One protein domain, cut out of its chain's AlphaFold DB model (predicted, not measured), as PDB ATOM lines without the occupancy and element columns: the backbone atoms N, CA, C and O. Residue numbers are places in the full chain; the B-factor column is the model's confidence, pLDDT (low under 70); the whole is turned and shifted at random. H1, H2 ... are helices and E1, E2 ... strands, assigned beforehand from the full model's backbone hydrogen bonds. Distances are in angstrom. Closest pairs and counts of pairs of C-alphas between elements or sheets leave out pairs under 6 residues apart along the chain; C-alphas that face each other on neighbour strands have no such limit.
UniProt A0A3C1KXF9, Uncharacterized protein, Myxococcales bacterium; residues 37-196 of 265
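What this domain is: This is residues 37 to 196 of the 265 residues of an uncharacterized protein of Myxococcales bacterium (UniProt A0A3C1KXF9). An elongated helical body has a two-stranded hairpin, E1 and E2, at one end of its long axis. Within the body H6 lies in the middle with H5 and H7 packed on it, while the long H2 runs from beside E1 along the body and folds back into H3, which crosses H7; the loop of residues 129 to 149 and short H8 lie toward the other end. The printed part has 160 residues, in the order H1, E1, E2, then H2 to H8, and is mostly helix; its one sheet, E1 - E2, is antiparallel. The whole is compact, with a radius of gyration of the C-alphas of 16.6 A, and spans 58 by 30 by 23 A.

How they stand to each other: E1, residues 44 to 49, and E2, residues 52 to 60, form an antiparallel hairpin at 155 degrees; N 47 and O 54 are 2.8 A apart, within hydrogen-bond range. E2 bends by 77 degrees at residue 57. H1, residues 37 to 43, has its closest C-alpha pair with E2 at Val 43 and Ser 60, 5.7 A. H2, residues 69 to 87, has its closest C-alpha pair with E1 at Ala 71 and Ala 46, 5.7 A. With residues 81 to 87 alone H2 touches H3, residues 90 to 103, in a helical hairpin at a shallow tilt of 25 degrees; the closest C-alphas, of Met 85 and Ala 93, are 4.2 A apart. The hub is H7, residues 169 to 182, touching four helices. H3 touches it with residues 90 to 94 alone, at 71 degrees, only just about perpendicular; the closest C-alphas, of Asp 90 and Ala 178, are 5.6 A apart. H6, residues 150 to 164, touches H7 opposite ways at a shallow tilt of 33 degrees, only just short of steep, closest at the C-alphas of Ala 159 and Leu 172, 6.6 A. H5, residues 119 to 128, touches H6, closest at the C-alphas of Tyr 122 and Arg 160, 6.9 A. H8, residues 192 to 195, touches H7, closest at the C-alphas of Arg 192 and Leu 177, 6.9 A. H4, residues 109 to 112, is close to H6 but not clearly touching, with the C-alphas of Glu 112 and Arg 157 7.4 A apart. Every O i to N i+4 pair is within hydrogen-bond range in H1, H2, H3, H5 and H7, and 10 of 11 in H6; H4 and H8 are too short for such a pair.

Where its parts are: H1 begins at C-alpha 37, (121.767, 91.142, 126.629). H2 measures 26.7 A, H6 21.7 A, H7 20.3 A and E2 19.5 A. H8 ends at C-alpha 195, (113.358, 117.000, 101.561).

The domain as a whole: The C-alphas farthest apart, of Gly 50 and Arg 187, are 58.5 A apart. The printed part has no cut, and the link H5 to H6 is long. Mean pLDDT of the printed part is 74.6; 55 residues are under 70, among them 77 to 115.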
ATOM      1  N   ASP A  37     122.642  92.249 127.028       57.44
ATOM      2  CA  ASP A  37     121.767  91.142 126.629       57.44
ATOM      3  C   ASP A  37     120.358  91.602 126.237       57.44
ATOM      4  O   ASP A  37     119.741  91.009 125.355       57.44
ATOM      5  N   PHE A  38     119.830  92.646 126.881       55.16
ATOM      6  CA  PHE A  38     118.534  93.235 126.542       55.16
ATOM      7  C   PHE A  38     118.597  93.918 125.176       55.16
ATOM      8  O   PHE A  38     117.742  93.678 124.327       55.16
ATOM      9  N   VAL A  39     119.662  94.684 124.930       55.53
ATOM     10  CA  VAL A  39     119.876  95.362 123.647       55.53
ATOM     11  C   VAL A  39     120.023  94.349 122.517       55.53
ATOM     12  O   VAL A  39     119.335  94.450 121.506       55.53
ATOM     13  N   THR A  40     120.846  93.315 122.699       58.88
ATOM     14  CA  THR A  40     121.042  92.281 121.673       58.88
ATOM     15  C   THR A  40     119.732  91.536 121.367       58.88
ATOM     16  O   THR A  40     119.433  91.255 120.208       58.88
ATOM     17  N   LYS A  41     118.901  91.294 122.389       55.84
ATOM     18  CA  LYS A  41     117.561  90.698 122.255       55.84
ATOM     19  C   LYS A  41     116.538  91.597 121.553       55.84
ATOM     20  O   LYS A  41     115.593  91.067 120.976       55.84
ATOM     21  N   ALA A  42     116.706  92.916 121.610       56.69
ATOM     22  CA  ALA A  42     115.769  93.888 121.050       56.69
ATOM     23  C   ALA A  42     115.976  94.155 119.548       56.69
ATOM     24  O   ALA A  42     115.057  94.640 118.894       56.69
ATOM     25  N   VAL A  43     117.151  93.839 118.983       62.72
ATOM     26  CA  VAL A  43     117.456  94.091 117.554       62.72
ATOM     27  C   VAL A  43     117.799  92.865 116.731       62.72
ATOM     28  O   VAL A  43     117.696  92.929 115.505       62.72
ATOM     29  N   ALA A  44     118.169  91.758 117.369       69.62
ATOM     30  CA  ALA A  44     118.438  90.499 116.693       69.62
ATOM     31  C   ALA A  44     117.280  89.510 116.872       69.62
ATOM     32  O   ALA A  44     116.446  89.640 117.772       69.62
ATOM     33  N   CYS A  45     117.239  88.479 116.031       74.31
ATOM     34  CA  CYS A  45     116.321  87.370 116.246       74.31
ATOM     35  C   CYS A  45     116.781  86.533 117.452       74.31
ATOM     36  O   CYS A  45     117.706  85.728 117.348       74.31
ATOM     37  N   ALA A  46     116.136  86.720 118.605       75.81
ATOM     38  CA  ALA A  46     116.460  86.000 119.835       75.81
ATOM     39  C   ALA A  46     115.414  84.930 120.187       75.81
ATOM     40  O   ALA A  46     114.205  85.181 120.167       75.81
ATOM     41  N   CYS A  47     115.900  83.745 120.557       73.56
ATOM     42  CA  CYS A  47     115.128  82.557 120.897       73.56
ATOM     43  C   CYS A  47     115.484  82.027 122.284       73.56
ATOM     44  O   CYS A  47     116.655  81.832 122.575       73.56
ATOM     45  N   PHE A  48     114.492  81.680 123.103       74.12
ATOM     46  CA  PHE A  48     114.735  80.826 124.269       74.12
ATOM     47  C   PHE A  48     114.572  79.355 123.879       74.12
ATOM     48  O   PHE A  48     113.568  78.982 123.266       74.12
ATOM     49  N   LYS A  49     115.550  78.519 124.234       73.69
ATOM     50  CA  LYS A  49     115.501  77.059 124.088       73.69
ATOM     51  C   LYS A  49     115.755  76.432 125.461       73.69
ATOM     52  O   LYS A  49     116.885  76.111 125.804       73.69
ATOM     53  N   GLY A  50     114.695  76.282 126.255       74.75
ATOM     54  CA  GLY A  50     114.827  75.929 127.673       74.75
ATOM     55  C   GLY A  50     115.278  77.147 128.497       74.75
ATOM     56  O   GLY A  50     114.712  78.221 128.288       74.75
ATOM     57  N   PRO A  51     116.258  77.021 129.414       71.75
ATOM     58  CA  PRO A  51     116.808  78.168 130.145       71.75
ATOM     59  C   PRO A  51     117.751  79.025 129.284       71.75
ATOM     60  O   PRO A  51     118.034  80.169 129.637       71.75
ATOM     61  N   ASP A  52     118.218  78.486 128.156       69.31
ATOM     62  CA  ASP A  52     119.260  79.106 127.348       69.31
ATOM     63  C   ASP A  52     118.690  80.094 126.331       69.31
ATOM     64  O   ASP A  52     117.692  79.833 125.647       69.31
ATOM     65  N   LEU A  53     119.378  81.228 126.198       68.38
ATOM     66  CA  LEU A  53     119.120  82.221 125.168       68.38
ATOM     67  C   LEU A  53     120.015  81.960 123.952       68.38
ATOM     68  O   LEU A  53     121.238  82.019 124.034       68.38
ATOM     69  N   VAL A  54     119.390  81.752 122.802       72.75
ATOM     70  CA  VAL A  54     120.032  81.627 121.494       72.75
ATOM     71  C   VAL A  54     119.767  82.899 120.703       72.75
ATOM     72  O   VAL A  54     118.615  83.272 120.495       72.75
ATOM     73  N   ILE A  55     120.819  83.567 120.244       72.62
ATOM     74  CA  ILE A  55     120.709  84.819 119.489       72.62
ATOM     75  C   ILE A  55     121.227  84.583 118.071       72.62
ATOM     76  O   ILE A  55     122.408  84.300 117.883       72.62
ATOM     77  N   ASP A  56     120.356  84.726 117.073       73.31
ATOM     78  CA  ASP A  56     120.756  84.794 115.668       73.31
ATOM     79  C   ASP A  56     121.078  86.251 115.314       73.31
ATOM     80  O   ASP A  56     120.203  87.054 114.984       73.31
ATOM     81  N   THR A  57     122.364  86.592 115.402       67.69
ATOM     82  CA  THR A  57     122.891  87.927 115.082       67.69
ATOM     83  C   THR A  57     122.974  88.204 113.578       67.69
ATOM     84  O   THR A  57     123.348  89.311 113.178       67.69
ATOM     85  N   ALA A  58     122.645  87.233 112.716       70.12
ATOM     86  CA  ALA A  58     122.561  87.447 111.274       70.12
ATOM     87  C   ALA A  58     121.215  88.058 110.861       70.12
ATOM     88  O   ALA A  58     121.137  88.691 109.808       70.12
ATOM     89  N   ARG A  59     120.172  87.921 111.688       70.50
ATOM     90  CA  ARG A  59     118.811  88.375 111.372       70.50
ATOM     91  C   ARG A  59     118.361  89.492 112.296       70.50
ATOM     92  O   ARG A  59     118.606  89.449 113.500       70.50
ATOM     93  N   SER A  60     117.659  90.470 111.731       70.00
ATOM     94  CA  SER A  60     117.012  91.510 112.527       70.00
ATOM     95  C   SER A  60     115.748  90.980 113.201       70.00
ATOM     96  O   SER A  60     115.154  89.987 112.772       70.00
ATOM     97  N   ILE A  61     115.290  91.673 114.239       72.31
ATOM     98  CA  ILE A  61     114.025  91.348 114.906       72.31
ATOM     99  C   ILE A  61     112.792  91.522 114.004       72.31
ATOM    100  O   ILE A  61     111.769  90.858 114.204       72.31
ATOM    101  N   ALA A  62     112.901  92.395 112.999       68.75
ATOM    102  CA  ALA A  62     111.864  92.658 112.009       68.75
ATOM    103  C   ALA A  62     111.804  91.593 110.898       68.75
ATOM    104  O   ALA A  62     110.826  91.558 110.151       68.75
ATOM    105  N   ASP A  63     112.806  90.711 110.790       74.56
ATOM    106  CA  ASP A  63     112.831  89.654 109.779       74.56
ATOM    107  C   ASP A  63     111.660  88.666 110.003       74.56
ATOM    108  O   ASP A  63     111.570  88.026 111.060       74.56
ATOM    109  N   PRO A  64     110.749  88.495 109.023       71.94
ATOM    110  CA  PRO A  64     109.602  87.598 109.150       71.94
ATOM    111  C   PRO A  64     110.002  86.128 109.324       71.94
ATOM    112  O   PRO A  64     109.225  85.343 109.868       71.94
ATOM    113  N   SER A  65     111.213  85.748 108.909       74.75
ATOM    114  CA  SER A  65     111.758  84.402 109.092       74.75
ATOM    115  C   SER A  65     112.136  84.090 110.545       74.75
ATOM    116  O   SER A  65     112.299  82.920 110.895       74.75
ATOM    117  N   CYS A  66     112.221  85.100 111.414       77.31
ATOM    118  CA  CYS A  66     112.411  84.904 112.843       77.31
ATOM    119  C   CYS A  66     111.119  84.363 113.483       77.31
ATOM    120  O   CYS A  66     110.152  85.100 113.689       77.31
ATOM    121  N   ARG A  67     111.088  83.059 113.787       76.44
ATOM    122  CA  ARG A  67     109.891  82.342 114.279       76.44
ATOM    123  C   ARG A  67     109.765  82.260 115.803       76.44
ATOM    124  O   ARG A  67     108.837  81.622 116.290       76.44
ATOM    125  N   CYS A  68     110.678  82.857 116.567       75.69
ATOM    126  CA  CYS A  68     110.588  82.790 118.022       75.69
ATOM    127  C   CYS A  68     109.402  83.583 118.566       75.69
ATOM    128  O   CYS A  68     109.224  84.741 118.204       75.69
ATOM    129  N   GLU A  69     108.673  83.007 119.522       73.25
ATOM    130  CA  GLU A  69     107.592  83.688 120.238       73.25
ATOM    131  C   GLU A  69     108.062  84.924 121.024       73.25
ATOM    132  O   GLU A  69     107.356  85.929 121.037       73.25
ATOM    133  N   PHE A  70     109.259  84.909 121.624       67.75
ATOM    134  CA  PHE A  70     109.812  86.095 122.291       67.75
ATOM    135  C   PHE A  70     110.078  87.220 121.279       67.75
ATOM    136  O   PHE A  70     109.497  88.295 121.394       67.75
ATOM    137  N   ALA A  71     110.866  86.951 120.233       71.00
ATOM    138  CA  ALA A  71     111.132  87.933 119.181       71.00
ATOM    139  C   ALA A  71     109.853  88.398 118.460       71.00
ATOM    140  O   ALA A  71     109.763  89.549 118.050       71.00
ATOM    141  N   LYS A  72     108.842  87.533 118.325       72.81
ATOM    142  CA  LYS A  72     107.536  87.865 117.743       72.81
ATOM    143  C   LYS A  72     106.729  88.813 118.630       72.81
ATOM    144  O   LYS A  72     106.139  89.746 118.096       72.81
ATOM    145  N   ARG A  73     106.717  88.616 119.955       69.00
ATOM    146  CA  ARG A  73     106.101  89.566 120.904       69.00
ATOM    147  C   ARG A  73     106.794  90.913 120.844       69.00
ATOM    148  O   ARG A  73     106.138  91.917 120.622       69.00
ATOM    149  N   VAL A  74     108.119  90.902 120.924       66.00
ATOM    150  CA  VAL A  74     108.935  92.112 120.853       66.00
ATOM    151  C   VAL A  74     108.719  92.836 119.510       66.00
ATOM    152  O   VAL A  74     108.511  94.042 119.498       66.00
ATOM    153  N   ARG A  75     108.633  92.113 118.383       70.88
ATOM    154  CA  ARG A  75     108.246  92.671 117.071       70.88
ATOM    155  C   ARG A  75     106.830  93.245 117.064       70.88
ATOM    156  O   ARG A  75     106.595  94.239 116.390       70.88
ATOM    157  N   ASN A  76     105.885  92.622 117.762       71.62
ATOM    158  CA  ASN A  76     104.509  93.103 117.839       71.62
ATOM    159  C   ASN A  76     104.408  94.385 118.673       71.62
ATOM    160  O   ASN A  76     103.814  95.357 118.216       71.62
ATOM    161  N   ASP A  77     105.046  94.419 119.842       66.12
ATOM    162  CA  ASP A  77     105.120  95.608 120.698       66.12
ATOM    163  C   ASP A  77     105.789  96.761 119.946       66.12
ATOM    164  O   ASP A  77     105.300  97.889 119.946       66.12
ATOM    165  N   LEU A  78     106.849  96.445 119.205       66.81
ATOM    166  CA  LEU A  78     107.529  97.369 118.318       66.81
ATOM    167  C   LEU A  78     106.663  97.824 117.138       66.81
ATOM    168  O   LEU A  78     106.679  98.997 116.786       66.81
ATOM    169  N   GLY A  79     105.887  96.927 116.534       66.88
ATOM    170  CA  GLY A  79     104.952  97.252 115.459       66.88
ATOM    171  C   GLY A  79     103.838  98.187 115.931       66.88
ATOM    172  O   GLY A  79     103.519  99.151 115.241       66.88
ATOM    173  N   ILE A  80     103.303  97.960 117.135       68.38
ATOM    174  CA  ILE A  80     102.346  98.862 117.795       68.38
ATOM    175  C   ILE A  80     102.996 100.224 118.033       68.38
ATOM    176  O   ILE A  80     102.393 101.262 117.765       68.38
ATOM    177  N   ALA A  81     104.234 100.219 118.516       64.75
ATOM    178  CA  ALA A  81     104.985 101.425 118.792       64.75
ATOM    179  C   ALA A  81     105.254 102.242 117.508       64.75
ATOM    180  O   ALA A  81     104.989 103.442 117.438       64.75
ATOM    181  N   VAL A  82     105.691 101.578 116.443       66.50
ATOM    182  CA  VAL A  82     105.884 102.178 115.119       66.50
ATOM    183  C   VAL A  82     104.573 102.703 114.534       66.50
ATOM    184  O   VAL A  82     104.560 103.801 113.982       66.50
ATOM    185  N   ALA A  83     103.466 101.973 114.682       67.31
ATOM    186  CA  ALA A  83     102.158 102.415 114.207       67.31
ATOM    187  C   ALA A  83     101.694 103.704 114.906       67.31
ATOM    188  O   ALA A  83     101.124 104.578 114.257       67.31
ATOM    189  N   LYS A  84     101.988 103.872 116.202       64.62
ATOM    190  CA  LYS A  84     101.702 105.123 116.925       64.62
ATOM    191  C   LYS A  84     102.466 106.310 116.346       64.62
ATOM    192  O   LYS A  84     101.862 107.348 116.101       64.62
ATOM    193  N   MET A  85     103.744 106.131 116.003       63.25
ATOM    194  CA  MET A  85     104.525 107.183 115.332       63.25
ATOM    195  C   MET A  85     103.945 107.599 113.972       63.25
ATOM    196  O   MET A  85     104.169 108.720 113.535       63.25
ATOM    197  N   GLN A  86     103.235 106.705 113.277       62.56
ATOM    198  CA  GLN A  86     102.663 106.983 111.953       62.56
ATOM    199  C   GLN A  86     101.283 107.654 112.005       62.56
ATOM    200  O   GLN A  86     100.858 108.237 111.009       62.56
ATOM    201  N   HIS A  87     100.567 107.546 113.128       56.56
ATOM    202  CA  HIS A  87      99.174 107.990 113.254       56.56
ATOM    203  C   HIS A  87      98.963 109.164 114.214       56.56
ATOM    204  O   HIS A  87      97.896 109.779 114.189       56.56
ATOM    205  N   GLU A  88      99.937 109.483 115.061       55.56
ATOM    206  CA  GLU A  88      99.854 110.609 115.988       55.56
ATOM    207  C   GLU A  88     100.295 111.924 115.324       55.56
ATOM    208  O   GLU A  88     101.110 111.929 114.403       55.56
ATOM    209  N   ALA A  89      99.751 113.058 115.785       55.75
ATOM    210  CA  ALA A  89     100.214 114.372 115.340       55.75
ATOM    211  C   ALA A  89     101.726 114.507 115.595       55.75
ATOM    212  O   ALA A  89     102.203 114.048 116.633       55.75
ATOM    213  N   ASP A  90     102.452 115.174 114.692       55.56
ATOM    214  CA  ASP A  90     103.926 115.227 114.631       55.56
ATOM    215  C   ASP A  90     104.637 115.345 115.999       55.56
ATOM    216  O   ASP A  90     105.637 114.674 116.249       55.56
ATOM    217  N   ALA A  91     104.099 116.148 116.927       57.28
ATOM    218  CA  ALA A  91     104.670 116.348 118.264       57.28
ATOM    219  C   ALA A  91     104.582 115.118 119.199       57.28
ATOM    220  O   ALA A  91     105.457 114.920 120.042       57.28
ATOM    221  N   GLN A  92     103.531 114.303 119.085       61.00
ATOM    222  CA  GLN A  92     103.336 113.088 119.887       61.00
ATOM    223  C   GLN A  92     104.142 111.913 119.318       61.00
ATOM    224  O   GLN A  92     104.826 111.223 120.076       61.00
ATOM    225  N   ALA A  93     104.186 111.789 117.988       60.66
ATOM    226  CA  ALA A  93     105.057 110.844 117.295       60.66
ATOM    227  C   ALA A  93     106.540 111.047 117.664       60.66
ATOM    228  O   ALA A  93     107.268 110.072 117.863       60.66
ATOM    229  N   GLU A  94     106.983 112.301 117.830       62.72
ATOM    230  CA  GLU A  94     108.335 112.627 118.296       62.72
ATOM    231  C   GLU A  94     108.615 112.153 119.721       62.72
ATOM    232  O   GLU A  94     109.589 111.432 119.954       62.72
ATOM    233  N   ALA A  95     107.767 112.546 120.676       66.19
ATOM    234  CA  ALA A  95     107.918 112.143 122.070       66.19
ATOM    235  C   ALA A  95     107.984 110.616 122.185       66.19
ATOM    236  O   ALA A  95     108.844 110.076 122.879       66.19
ATOM    237  N   TYR A  96     107.140 109.928 121.421       65.75
ATOM    238  CA  TYR A  96     107.084 108.482 121.397       65.75
ATOM    239  C   TYR A  96     108.335 107.837 120.778       65.75
ATOM    240  O   TYR A  96     108.850 106.852 121.307       65.75
ATOM    241  N   ALA A  97     108.894 108.414 119.713       65.12
ATOM    242  CA  ALA A  97     110.145 107.937 119.125       65.12
ATOM    243  C   ALA A  97     111.360 108.156 120.042       65.12
ATOM    244  O   ALA A  97     112.257 107.316 120.090       65.12
ATOM    245  N   LEU A  98     111.385 109.265 120.789       68.31
ATOM    246  CA  LEU A  98     112.413 109.535 121.797       68.31
ATOM    247  C   LEU A  98     112.294 108.582 122.991       68.31
ATOM    248  O   LEU A  98     113.314 108.168 123.541       68.31
ATOM    249  N   THR A  99     111.074 108.209 123.383       66.62
ATOM    250  CA  THR A  99     110.830 107.158 124.380       66.62
ATOM    251  C   THR A  99     111.294 105.799 123.860       66.62
ATOM    252  O   THR A  99     112.055 105.122 124.540       66.62
ATOM    253  N   LEU A 100     110.964 105.442 122.615       63.69
ATOM    254  CA  LEU A 100     111.466 104.232 121.956       63.69
ATOM    255  C   LEU A 100     113.000 104.172 121.929       63.69
ATOM    256  O   LEU A 100     113.590 103.141 122.237       63.69
ATOM    257  N   GLU A 101     113.658 105.279 121.593       65.62
ATOM    258  CA  GLU A 101     115.119 105.399 121.600       65.62
ATOM    259  C   GLU A 101     115.724 105.238 123.004       65.62
ATOM    260  O   GLU A 101     116.832 104.736 123.151       65.62
ATOM    261  N   GLN A 102     115.012 105.631 124.056       64.31
ATOM    262  CA  GLN A 102     115.483 105.445 125.430       64.31
ATOM    263  C   GLN A 102     115.230 104.025 125.945       64.31
ATOM    264  O   GLN A 102     116.093 103.472 126.626       64.31
ATOM    265  N   ASP A 103     114.090 103.439 125.584       59.22
ATOM    266  CA  ASP A 103     113.606 102.178 126.146       59.22
ATOM    267  C   ASP A 103     114.133 100.945 125.402       59.22
ATOM    268  O   ASP A 103     114.289  99.886 126.006       59.22
ATOM    269  N   TRP A 104     114.419 101.059 124.100       57.66
ATOM    270  CA  TRP A 104     114.771  99.910 123.259       57.66
ATOM    271  C   TRP A 104     116.258  99.839 122.942       57.66
ATOM    272  O   TRP A 104     116.865  98.781 123.106       57.66
ATOM    273  N   LEU A 105     116.860 100.951 122.515       59.28
ATOM    274  CA  LEU A 105     118.293 101.011 122.240       59.28
ATOM    275  C   LEU A 105     118.878 102.390 122.530       59.28
ATOM    276  O   LEU A 105     118.678 103.308 121.732       59.28
ATOM    277  N   PRO A 106     119.742 102.518 123.552       56.41
ATOM    278  CA  PRO A 106     120.592 103.688 123.652       56.41
ATOM    279  C   PRO A 106     121.372 103.829 122.342       56.41
ATOM    280  O   PRO A 106     121.986 102.861 121.888       56.41
ATOM    281  N   MET A 107     121.416 105.032 121.760       60.44
ATOM    282  CA  MET A 107     122.257 105.375 120.597       60.44
ATOM    283  C   MET A 107     123.775 105.332 120.903       60.44
ATOM    284  O   MET A 107     124.553 106.174 120.439       60.44
ATOM    285  N   SER A 108     124.221 104.371 121.711       59.09
ATOM    286  CA  SER A 108     125.629 104.121 121.971       59.09
ATOM    287  C   SER A 108     126.269 103.454 120.745       59.09
ATOM    288  O   SER A 108     125.694 102.510 120.191       59.09
ATOM    289  N   PRO A 109     127.471 103.893 120.321       60.88
ATOM    290  CA  PRO A 109     128.214 103.279 119.217       60.88
ATOM    291  C   PRO A 109     128.433 101.765 119.363       60.88
ATOM    292  O   PRO A 109     128.570 101.060 118.367       60.88
ATOM    293  N   GLU A 110     128.487 101.269 120.599       59.38
ATOM    294  CA  GLU A 110     128.731  99.859 120.922       59.38
ATOM    295  C   GLU A 110     127.611  98.950 120.400       59.38
ATOM    296  O   GLU A 110     127.876  97.885 119.842       59.38
ATOM    297  N   TYR A 111     126.365  99.417 120.491       59.56
ATOM    298  CA  TYR A 111     125.183  98.661 120.080       59.56
ATOM    299  C   TYR A 111     124.897  98.766 118.581       59.56
ATOM    300  O   TYR A 111     124.256  97.892 118.003       59.56
ATOM    301  N   GLU A 112     125.438  99.789 117.919       61.75
ATOM    302  CA  GLU A 112     125.275 100.019 116.481       61.75
ATOM    303  C   GLU A 112     125.778  98.834 115.636       61.75
ATOM    304  O   GLU A 112     125.197  98.512 114.602       61.75
ATOM    305  N   ARG A 113     126.834  98.146 116.091       63.69
ATOM    306  CA  ARG A 113     127.446  97.000 115.388       63.69
ATOM    307  C   ARG A 113     126.562  95.749 115.383       63.69
ATOM    308  O   ARG A 113     126.713  94.884 114.513       63.69
ATOM    309  N   LEU A 114     125.657  95.656 116.354       63.06
ATOM    310  CA  LEU A 114     124.726  94.540 116.519       63.06
ATOM    311  C   LEU A 114     123.478  94.705 115.644       63.06
ATOM    312  O   LEU A 114     122.762  93.737 115.407       63.06
ATOM    313  N   LEU A 115     123.235  95.914 115.130       68.31
ATOM    314  CA  LEU A 115     122.090  96.201 114.279       68.31
ATOM    315  C   LEU A 115     122.211  95.469 112.941       68.31
ATOM    316  O   LEU A 115     123.230  95.538 112.245       68.31
ATOM    317  N   ARG A 116     121.124  94.807 112.557       74.12
ATOM    318  CA  ARG A 116     120.892  94.312 111.200       74.12
ATOM    319  C   ARG A 116     119.700  95.064 110.641       74.12
ATOM    320  O   ARG A 116     118.647  95.095 111.264       74.12
ATOM    321  N   TYR A 117     119.882  95.711 109.502       78.88
ATOM    322  CA  TYR A 117     118.873  96.546 108.858       78.88
ATOM    323  C   TYR A 117     118.967  96.380 107.345       78.88
ATOM    324  O   TYR A 117     119.979  95.912 106.826       78.88
ATOM    325  N   ASP A 118     117.911  96.778 106.643       82.19
ATOM    326  CA  ASP A 118     117.890  96.799 105.183       82.19
ATOM    327  C   ASP A 118     118.864  97.874 104.661       82.19
ATOM    328  O   ASP A 118     118.605  99.083 104.740       82.19
ATOM    329  N   GLU A 119     120.024  97.426 104.176       85.50
ATOM    330  CA  GLU A 119     121.089  98.307 103.698       85.50
ATOM    331  C   GLU A 119     120.683  99.062 102.425       85.50
ATOM    332  O   GLU A 119     121.078 100.215 102.242       85.50
ATOM    333  N   GLU A 120     119.863  98.455 101.564       89.19
ATOM    334  CA  GLU A 120     119.390  99.086 100.332       89.19
ATOM    335  C   GLU A 120     118.494 100.280 100.663       89.19
ATOM    336  O   GLU A 120     118.735 101.396 100.190       89.19
ATOM    337  N   ARG A 121     117.520 100.084 101.558       89.06
ATOM    338  CA  ARG A 121     116.644 101.157 102.049       89.06
ATOM    339  C   ARG A 121     117.425 102.256 102.753       89.06
ATOM    340  O   ARG A 121     117.162 103.439 102.530       89.06
ATOM    341  N   TYR A 122     118.411 101.887 103.568       90.44
ATOM    342  CA  TYR A 122     119.275 102.858 104.234       90.44
ATOM    343  C   TYR A 122     120.088 103.682 103.229       90.44
ATOM    344  O   TYR A 122     120.116 104.913 103.295       90.44
ATOM    345  N   ARG A 123     120.722 103.023 102.256       91.69
ATOM    346  CA  ARG A 123     121.509 103.681 101.207       91.69
ATOM    347  C   ARG A 123     120.636 104.603 100.367       91.69
ATOM    348  O   ARG A 123     121.042 105.732 100.089       91.69
ATOM    349  N   TRP A 124     119.429 104.158 100.021       93.25
ATOM    350  CA  TRP A 124     118.448 104.988  99.337       93.25
ATOM    351  C   TRP A 124     118.135 106.250 100.146       93.25
ATOM    352  O   TRP A 124     118.210 107.349  99.595       93.25
ATOM    353  N   PHE A 125     117.871 106.122 101.452       92.19
ATOM    354  CA  PHE A 125     117.607 107.266 102.331       92.19
ATOM    355  C   PHE A 125     118.776 108.261 102.303       92.19
ATOM    356  O   PHE A 125     118.582 109.448 102.031       92.19
ATOM    357  N   LEU A 126     120.011 107.778 102.471       91.88
ATOM    358  CA  LEU A 126     121.202 108.633 102.464       91.88
ATOM    359  C   LEU A 126     121.414 109.383 101.140       91.88
ATOM    360  O   LEU A 126     121.985 110.478 101.122       91.88
ATOM    361  N   GLN A 127     121.021 108.782 100.021       91.00
ATOM    362  CA  GLN A 127     121.245 109.334  98.686       91.00
ATOM    363  C   GLN A 127     120.126 110.265  98.216       91.00
ATOM    364  O   GLN A 127     120.392 111.130  97.383       91.00
ATOM    365  N   ASN A 128     118.902 110.094  98.719       90.75
ATOM    366  CA  ASN A 128     117.725 110.791  98.195       90.75
ATOM    367  C   ASN A 128     117.122 111.807  99.175       90.75
ATOM    368  O   ASN A 128     116.395 112.694  98.733       90.75
ATOM    369  N   VAL A 129     117.452 111.741 100.469       90.81
ATOM    370  CA  VAL A 129     116.956 112.693 101.475       90.81
ATOM    371  C   VAL A 129     117.979 113.800 101.718       90.81
ATOM    372  O   VAL A 129     119.162 113.542 101.980       90.81
ATOM    373  N   ARG A 130     117.533 115.055 101.595       90.88
ATOM    374  CA  ARG A 130     118.364 116.239 101.863       90.88
ATOM    375  C   ARG A 130     118.744 116.346 103.336       90.88
ATOM    376  O   ARG A 130     117.971 115.972 104.204       90.88
ATOM    377  N   CYS A 131     119.924 116.895 103.601       88.56
ATOM    378  CA  CYS A 131     120.419 117.165 104.944       88.56
ATOM    379  C   CYS A 131     120.099 118.612 105.363       88.56
ATOM    380  O   CYS A 131     120.360 119.541 104.600       88.56
ATOM    381  N   THR A 132     119.586 118.813 106.576       85.50
ATOM    382  CA  THR A 132     119.065 120.102 107.086       85.50
ATOM    383  C   THR A 132     119.985 120.781 108.107       85.50
ATOM    384  O   THR A 132     119.543 121.398 109.074       85.50
ATOM    385  N   CYS A 133     121.296 120.670 107.919       82.69
ATOM    386  CA  CYS A 133     122.267 121.251 108.845       82.69
ATOM    387  C   CYS A 133     122.575 122.714 108.537       82.69
ATOM    388  O   CYS A 133     122.686 123.096 107.370       82.69
ATOM    389  N   SER A 134     122.839 123.500 109.584       76.62
ATOM    390  CA  SER A 134     123.431 124.831 109.428       76.62
ATOM    391  C   SER A 134     124.725 124.740 108.608       76.62
ATOM    392  O   SER A 134     125.574 123.887 108.865       76.62
ATOM    393  N   GLY A 135     124.840 125.566 107.565       74.06
ATOM    394  CA  GLY A 135     125.979 125.568 106.638       74.06
ATOM    395  C   GLY A 135     125.924 124.526 105.510       74.06
ATOM    396  O   GLY A 135     126.739 124.593 104.587       74.06
ATOM    397  N   CYS A 136     124.962 123.597 105.508       81.38
ATOM    398  CA  CYS A 136     124.734 122.722 104.356       81.38
ATOM    399  C   CYS A 136     123.915 123.441 103.276       81.38
ATOM    400  O   CYS A 136     122.916 124.100 103.552       81.38
ATOM    401  N   LYS A 137     124.322 123.293 102.008       83.38
ATOM    402  CA  LYS A 137     123.527 123.786 100.874       83.38
ATOM    403  C   LYS A 137     122.256 122.946 100.741       83.38
ATOM    404  O   LYS A 137     122.299 121.736 100.941       83.38
ATOM    405  N   ALA A 138     121.172 123.549 100.251       80.12
ATOM    406  CA  ALA A 138     119.897 122.868  99.990       80.12
ATOM    407  C   ALA A 138     119.967 121.730  98.944       80.12
ATOM    408  O   ALA A 138     118.964 121.099  98.643       80.12
ATOM    409  N   THR A 139     121.129 121.464  98.345       83.38
ATOM    410  CA  THR A 139     121.372 120.350  97.415       83.38
ATOM    411  C   THR A 139     122.136 119.189  98.052       83.38
ATOM    412  O   THR A 139     122.376 118.179  97.391       83.38
ATOM    413  N   VAL A 140     122.547 119.322  99.315       86.44
ATOM    414  CA  VAL A 140     123.321 118.309 100.030       86.44
ATOM    415  C   VAL A 140     122.377 117.248 100.585       86.44
ATOM    416  O   VAL A 140     121.454 117.553 101.332       86.44
ATOM    417  N   TYR A 141     122.640 115.995 100.230       90.00
ATOM    418  CA  TYR A 141     121.960 114.821 100.776       90.00
ATOM    419  C   TYR A 141     122.704 114.280 101.997       90.00
ATOM    420  O   TYR A 141     123.885 114.577 102.188       90.00
ATOM    421  N   PHE A 142     122.047 113.450 102.806       89.69
ATOM    422  CA  PHE A 142     122.646 112.844 104.002       89.69
ATOM    423  C   PHE A 142     124.002 112.170 103.739       89.69
ATOM    424  O   PHE A 142     124.933 112.315 104.536       89.69
ATOM    425  N   SER A 143     124.150 111.480 102.607       87.38
ATOM    426  CA  SER A 143     125.403 110.846 102.163       87.38
ATOM    427  C   SER A 143     126.582 111.818 102.076       87.38
ATOM    428  O   SER A 143     127.705 111.437 102.389       87.38
ATOM    429  N   LYS A 144     126.326 113.079 101.709       87.38
ATOM    430  CA  LYS A 144     127.332 114.140 101.540       87.38
ATOM    431  C   LYS A 144     127.273 115.205 102.635       87.38
ATOM    432  O   LYS A 144     127.891 116.259 102.500       87.38
ATOM    433  N   CYS A 145     126.504 114.963 103.693       85.69
ATOM    434  CA  CYS A 145     126.377 115.917 104.780       85.69
ATOM    435  C   CYS A 145     127.703 116.058 105.535       85.69
ATOM    436  O   CYS A 145     128.413 115.067 105.722       85.69
ATOM    437  N   GLN A 146     128.034 117.284 105.946       76.00
ATOM    438  CA  GLN A 146     129.293 117.574 106.630       76.00
ATOM    439  C   GLN A 146     129.439 116.724 107.898       76.00
ATOM    440  O   GLN A 146     128.490 116.569 108.665       76.00
ATOM    441  N   LEU A 147     130.651 116.216 108.139       69.75
ATOM    442  CA  LEU A 147     130.976 115.430 109.335       69.75
ATOM    443  C   LEU A 147     130.856 116.244 110.632       69.75
ATOM    444  O   LEU A 147     130.706 115.670 111.699       69.75
ATOM    445  N   SER A 148     130.886 117.575 110.556       73.62
ATOM    446  CA  SER A 148     130.644 118.463 111.697       73.62
ATOM    447  C   SER A 148     129.163 118.584 112.068       73.62
ATOM    448  O   SER A 148     128.844 119.117 113.130       73.62
ATOM    449  N   CYS A 149     128.238 118.101 111.230       79.62
ATOM    450  CA  CYS A 149     126.823 118.183 111.549       79.62
ATOM    451  C   CYS A 149     126.405 117.090 112.539       79.62
ATOM    452  O   CYS A 149     126.005 115.988 112.148       79.62
ATOM    453  N   ALA A 150     126.433 117.428 113.828       75.25
ATOM    454  CA  ALA A 150     125.970 116.547 114.896       75.25
ATOM    455  C   ALA A 150     124.524 116.037 114.679       75.25
ATOM    456  O   ALA A 150     124.339 114.820 114.752       75.25
ATOM    457  N   PRO A 151     123.529 116.874 114.298       76.12
ATOM    458  CA  PRO A 151     122.180 116.387 113.985       76.12
ATOM    459  C   PRO A 151     122.146 115.305 112.897       76.12
ATOM    460  O   PRO A 151     121.455 114.300 113.037       76.12
ATOM    461  N   ALA A 152     122.940 115.461 111.833       80.00
ATOM    462  CA  ALA A 152     122.983 114.483 110.750       80.00
ATOM    463  C   ALA A 152     123.649 113.171 111.168       80.00
ATOM    464  O   ALA A 152     123.218 112.103 110.734       80.00
ATOM    465  N   ILE A 153     124.696 113.229 111.997       77.69
ATOM    466  CA  ILE A 153     125.349 112.029 112.536       77.69
ATOM    467  C   ILE A 153     124.366 111.231 113.389       77.69
ATOM    468  O   ILE A 153     124.232 110.022 113.197       77.69
ATOM    469  N   VAL A 154     123.654 111.912 114.290       78.38
ATOM    470  CA  VAL A 154     122.628 111.299 115.142       78.38
ATOM    471  C   VAL A 154     121.549 110.649 114.275       78.38
ATOM    472  O   VAL A 154     121.274 109.459 114.427       78.38
ATOM    473  N   TYR A 155     121.041 111.358 113.264       82.62
ATOM    474  CA  TYR A 155     120.031 110.809 112.357       82.62
ATOM    475  C   TYR A 155     120.493 109.601 111.548       82.62
ATOM    476  O   TYR A 155     119.731 108.658 111.352       82.62
ATOM    477  N   LYS A 156     121.751 109.578 111.094       85.56
ATOM    478  CA  LYS A 156     122.312 108.414 110.393       85.56
ATOM    479  C   LYS A 156     122.344 107.168 111.275       85.56
ATOM    480  O   LYS A 156     122.236 106.061 110.747       85.56
ATOM    481  N   ARG A 157     122.537 107.323 112.588       80.00
ATOM    482  CA  ARG A 157     122.449 106.219 113.559       80.00
ATOM    483  C   ARG A 157     121.003 105.805 113.776       80.00
ATOM    484  O   ARG A 157     120.677 104.639 113.574       80.00
ATOM    485  N   ARG A 158     120.144 106.774 114.076       79.94
ATOM    486  CA  ARG A 158     118.713 106.579 114.317       79.94
ATOM    487  C   ARG A 158     118.010 105.877 113.152       79.94
ATOM    488  O   ARG A 158     117.318 104.891 113.362       79.94
ATOM    489  N   ALA A 159     118.297 106.276 111.913       85.12
ATOM    490  CA  ALA A 159     117.748 105.631 110.721       85.12
ATOM    491  C   ALA A 159     118.092 104.132 110.634       85.12
ATOM    492  O   ALA A 159     117.249 103.338 110.231       85.12
ATOM    493  N   ARG A 160     119.296 103.719 111.047       81.81
ATOM    494  CA  ARG A 160     119.689 102.298 111.057       81.81
ATOM    495  C   ARG A 160     118.970 101.515 112.142       81.81
ATOM    496  O   ARG A 160     118.504 100.414 111.873       81.81
ATOM    497  N   VAL A 161     118.851 102.096 113.337       76.50
ATOM    498  CA  VAL A 161     118.088 101.509 114.450       76.50
ATOM    499  C   VAL A 161     116.639 101.290 114.025       76.50
ATOM    500  O   VAL A 161     116.112 100.190 114.137       76.50
ATOM    501  N   TRP A 162     116.011 102.303 113.442       78.62
ATOM    502  CA  TRP A 162     114.605 102.230 113.066       78.62
ATOM    503  C   TRP A 162     114.324 101.328 111.872       78.62
ATOM    504  O   TRP A 162     113.310 100.637 111.863       78.62
ATOM    505  N   LEU A 163     115.240 101.251 110.906       81.25
ATOM    506  CA  LEU A 163     115.156 100.244 109.845       81.25
ATOM    507  C   LEU A 163     115.344  98.826 110.395       81.25
ATOM    508  O   LEU A 163     114.623  97.926 109.976       81.25
ATOM    509  N   ALA A 164     116.259  98.619 111.349       75.69
ATOM    510  CA  ALA A 164     116.415  97.328 112.030       75.69
ATOM    511  C   ALA A 164     115.131  96.921 112.769       75.69
ATOM    512  O   ALA A 164     114.774  95.743 112.819       75.69
ATOM    513  N   MET A 165     114.421  97.922 113.287       72.62
ATOM    514  CA  MET A 165     113.133  97.806 113.959       72.62
ATOM    515  C   MET A 165     111.930  97.669 113.004       72.62
ATOM    516  O   MET A 165     110.817  97.419 113.456       72.62
ATOM    517  N   GLY A 166     112.129  97.793 111.688       74.25
ATOM    518  CA  GLY A 166     111.078  97.607 110.684       74.25
ATOM    519  C   GLY A 166     110.292  98.866 110.305       74.25
ATOM    520  O   GLY A 166     109.302  98.759 109.582       74.25
ATOM    521  N   LEU A 167     110.724 100.059 110.731       77.31
ATOM    522  CA  LEU A 167     110.143 101.317 110.259       77.31
ATOM    523  C   LEU A 167     110.349 101.456 108.742       77.31
ATOM    524  O   LEU A 167     111.410 101.133 108.202       77.31
ATOM    525  N   SER A 168     109.332 101.948 108.035       82.88
ATOM    526  CA  SER A 168     109.437 102.217 106.602       82.88
ATOM    527  C   SER A 168     110.328 103.432 106.325       82.88
ATOM    528  O   SER A 168     110.481 104.327 107.157       82.88
ATOM    529  N   VAL A 169     110.879 103.503 105.111       87.19
ATOM    530  CA  VAL A 169     111.625 104.688 104.659       87.19
ATOM    531  C   VAL A 169     110.741 105.933 104.673       87.19
ATOM    532  O   VAL A 169     111.217 107.016 105.002       87.19
ATOM    533  N   ASP A 170     109.450 105.792 104.368       85.69
ATOM    534  CA  ASP A 170     108.533 106.925 104.413       85.69
ATOM    535  C   ASP A 170     108.370 107.473 105.833       85.69
ATOM    536  O   ASP A 170     108.482 108.687 106.009       85.69
ATOM    537  N   GLY A 171     108.232 106.586 106.827       80.06
ATOM    538  CA  GLY A 171     108.168 106.956 108.239       80.06
ATOM    539  C   GLY A 171     109.463 107.593 108.752       80.06
ATOM    540  O   GLY A 171     109.402 108.546 109.522       80.06
ATOM    541  N   LEU A 172     110.635 107.148 108.271       84.50
ATOM    542  CA  LEU A 172     111.910 107.828 108.558       84.50
ATOM    543  C   LEU A 172     111.896 109.296 108.119       84.50
ATOM    544  O   LEU A 172     112.449 110.157 108.800       84.50
ATOM    545  N   ILE A 173     111.316 109.569 106.950       87.94
ATOM    546  CA  ILE A 173     111.294 110.908 106.357       87.94
ATOM    547  C   ILE A 173     110.294 111.801 107.077       87.94
ATOM    548  O   ILE A 173     110.626 112.952 107.347       87.94
ATOM    549  N   ASP A 174     109.104 111.286 107.389       82.94
ATOM    550  CA  ASP A 174     108.095 112.049 108.131       82.94
ATOM    551  C   ASP A 174     108.605 112.407 109.522       82.94
ATOM    552  O   ASP A 174     108.513 113.560 109.938       82.94
ATOM    553  N   PHE A 175     109.276 111.465 110.185       79.56
ATOM    554  CA  PHE A 175     109.921 111.744 111.456       79.56
ATOM    555  C   PHE A 175     111.005 112.826 111.342       79.56
ATOM    556  O   PHE A 175     111.033 113.776 112.123       79.56
ATOM    557  N   TYR A 176     111.882 112.710 110.339       84.75
ATOM    558  CA  TYR A 176     112.929 113.703 110.106       84.75
ATOM    559  C   TYR A 176     112.379 115.103 109.838       84.75
ATOM    560  O   TYR A 176     112.920 116.102 110.318       84.75
ATOM    561  N   LEU A 177     111.285 115.167 109.082       84.69
ATOM    562  CA  LEU A 177     110.571 116.396 108.787       84.69
ATOM    563  C   LEU A 177     109.979 117.020 110.057       84.69
ATOM    564  O   LEU A 177     110.179 118.214 110.287       84.69
ATOM    565  N   ALA A 178     109.298 116.218 110.878       79.25
ATOM    566  CA  ALA A 178     108.686 116.646 112.131       79.25
ATOM    567  C   ALA A 178     109.726 117.213 113.110       79.25
ATOM    568  O   ALA A 178     109.588 118.349 113.572       79.25
ATOM    569  N   GLU A 179     110.815 116.479 113.361       79.31
ATOM    570  CA  GLU A 179     111.853 116.922 114.299       79.31
ATOM    571  C   GLU A 179     112.548 118.198 113.821       79.31
ATOM    572  O   GLU A 179     112.799 119.102 114.622       79.31
ATOM    573  N   HIS A 180     112.840 118.305 112.518       82.12
ATOM    574  CA  HIS A 180     113.435 119.521 111.980       82.12
ATOM    575  C   HIS A 180     112.486 120.713 112.134       82.12
ATOM    576  O   HIS A 180     112.890 121.751 112.646       82.12
ATOM    577  N   ASN A 181     111.219 120.572 111.743       84.50
ATOM    578  CA  ASN A 181     110.263 121.678 111.740       84.50
ATOM    579  C   ASN A 181     109.855 122.155 113.141       84.50
ATOM    580  O   ASN A 181     109.420 123.298 113.273       84.50
ATOM    581  N   ARG A 182     110.024 121.336 114.187       77.12
ATOM    582  CA  ARG A 182     109.663 121.695 115.569       77.12
ATOM    583  C   ARG A 182     110.370 122.950 116.071       77.12
ATOM    584  O   ARG A 182     109.751 123.787 116.722       77.12
ATOM    585  N   SER A 183     111.672 123.063 115.824       72.69
ATOM    586  CA  SER A 183     112.469 124.189 116.325       72.69
ATOM    587  C   SER A 183     112.431 125.409 115.406       72.69
ATOM    588  O   SER A 183     113.169 126.361 115.647       72.69
ATOM    589  N   HIS A 184     111.626 125.371 114.342       80.06
ATOM    590  CA  HIS A 184     111.604 126.384 113.295       80.06
ATOM    591  C   HIS A 184     110.249 127.083 113.239       80.06
ATOM    592  O   HIS A 184     109.190 126.485 113.449       80.06
ATOM    593  N   SER A 185     110.280 128.380 112.937       83.44
ATOM    594  CA  SER A 185     109.054 129.142 112.721       83.44
ATOM    595  C   SER A 185     108.322 128.640 111.472       83.44
ATOM    596  O   SER A 185     108.947 128.114 110.555       83.44
ATOM    597  N   ALA A 186     107.009 128.864 111.368       81.25
ATOM    598  CA  ALA A 186     106.217 128.424 110.208       81.25
ATOM    599  C   ALA A 186     106.770 128.899 108.844       81.25
ATOM    600  O   ALA A 186     106.511 128.276 107.821       81.25
ATOM    601  N   ARG A 187     107.546 129.993 108.817       81.44
ATOM    602  CA  ARG A 187     108.205 130.515 107.605       81.44
ATOM    603  C   ARG A 187     109.476 129.753 107.218       81.44
ATOM    604  O   ARG A 187     109.893 129.825 106.069       81.44
ATOM    605  N   GLU A 188     110.091 129.070 108.174       82.19
ATOM    606  CA  GLU A 188     111.343 128.319 108.032       82.19
ATOM    607  C   GLU A 188     111.103 126.808 107.941       82.19
ATOM    608  O   GLU A 188     112.028 126.055 107.645       82.19
ATOM    609  N   GLN A 189     109.866 126.361 108.176       85.44
ATOM    610  CA  GLN A 189     109.486 124.965 108.031       85.44
ATOM    611  C   GLN A 189     109.663 124.500 106.587       85.44
ATOM    612  O   GLN A 189     109.235 125.147 105.625       85.44
ATOM    613  N   ILE A 190     110.285 123.339 106.437       87.50
ATOM    614  CA  ILE A 190     110.448 122.673 105.149       87.50
ATOM    615  C   ILE A 190     109.309 121.679 104.942       87.50
ATOM    616  O   ILE A 190     108.585 121.323 105.867       87.50
ATOM    617  N   THR A 191     109.139 121.214 103.712       88.44
ATOM    618  CA  THR A 191     108.109 120.234 103.356       88.44
ATOM    619  C   THR A 191     108.740 118.929 102.889       88.44
ATOM    620  O   THR A 191     109.911 118.882 102.495       88.44
ATOM    621  N   ARG A 192     107.943 117.856 102.838       87.12
ATOM    622  CA  ARG A 192     108.382 116.566 102.286       87.12
ATOM    623  C   ARG A 192     108.912 116.692 100.854       87.12
ATOM    624  O   ARG A 192     109.909 116.067 100.517       87.12
ATOM    625  N   SER A 193     108.300 117.538 100.022       87.81
ATOM    626  CA  SER A 193     108.753 117.789  98.644       87.81
ATOM    627  C   SER A 193     110.061 118.579  98.570       87.81
ATOM    628  O   SER A 193     110.799 118.452  97.591       87.81
ATOM    629  N   TRP A 194     110.371 119.372  99.598       89.75
ATOM    630  CA  TRP A 194     111.683 119.987  99.739       89.75
ATOM    631  C   TRP A 194     112.735 118.944 100.124       89.75
ATOM    632  O   TRP A 194     113.793 118.934  99.501       89.75
ATOM    633  N   LEU A 195     112.448 118.062 101.094       88.06
ATOM    634  CA  LEU A 195     113.358 117.000 101.561       88.06
ATOM    635  C   LEU A 195     113.653 115.947 100.490       88.06
ATOM    636  O   LEU A 195     114.798 115.513 100.350       88.06
ATOM    637  N   LEU A 196     112.616 115.561  99.752       89.12
ATOM    638  CA  LEU A 196     112.643 114.638  98.626       89.12
ATOM    639  C   LEU A 196     112.379 115.423  97.339       89.12
ATOM    640  O   LEU A 196     111.269 115.366  96.791       89.12
TER     641      LEU A 196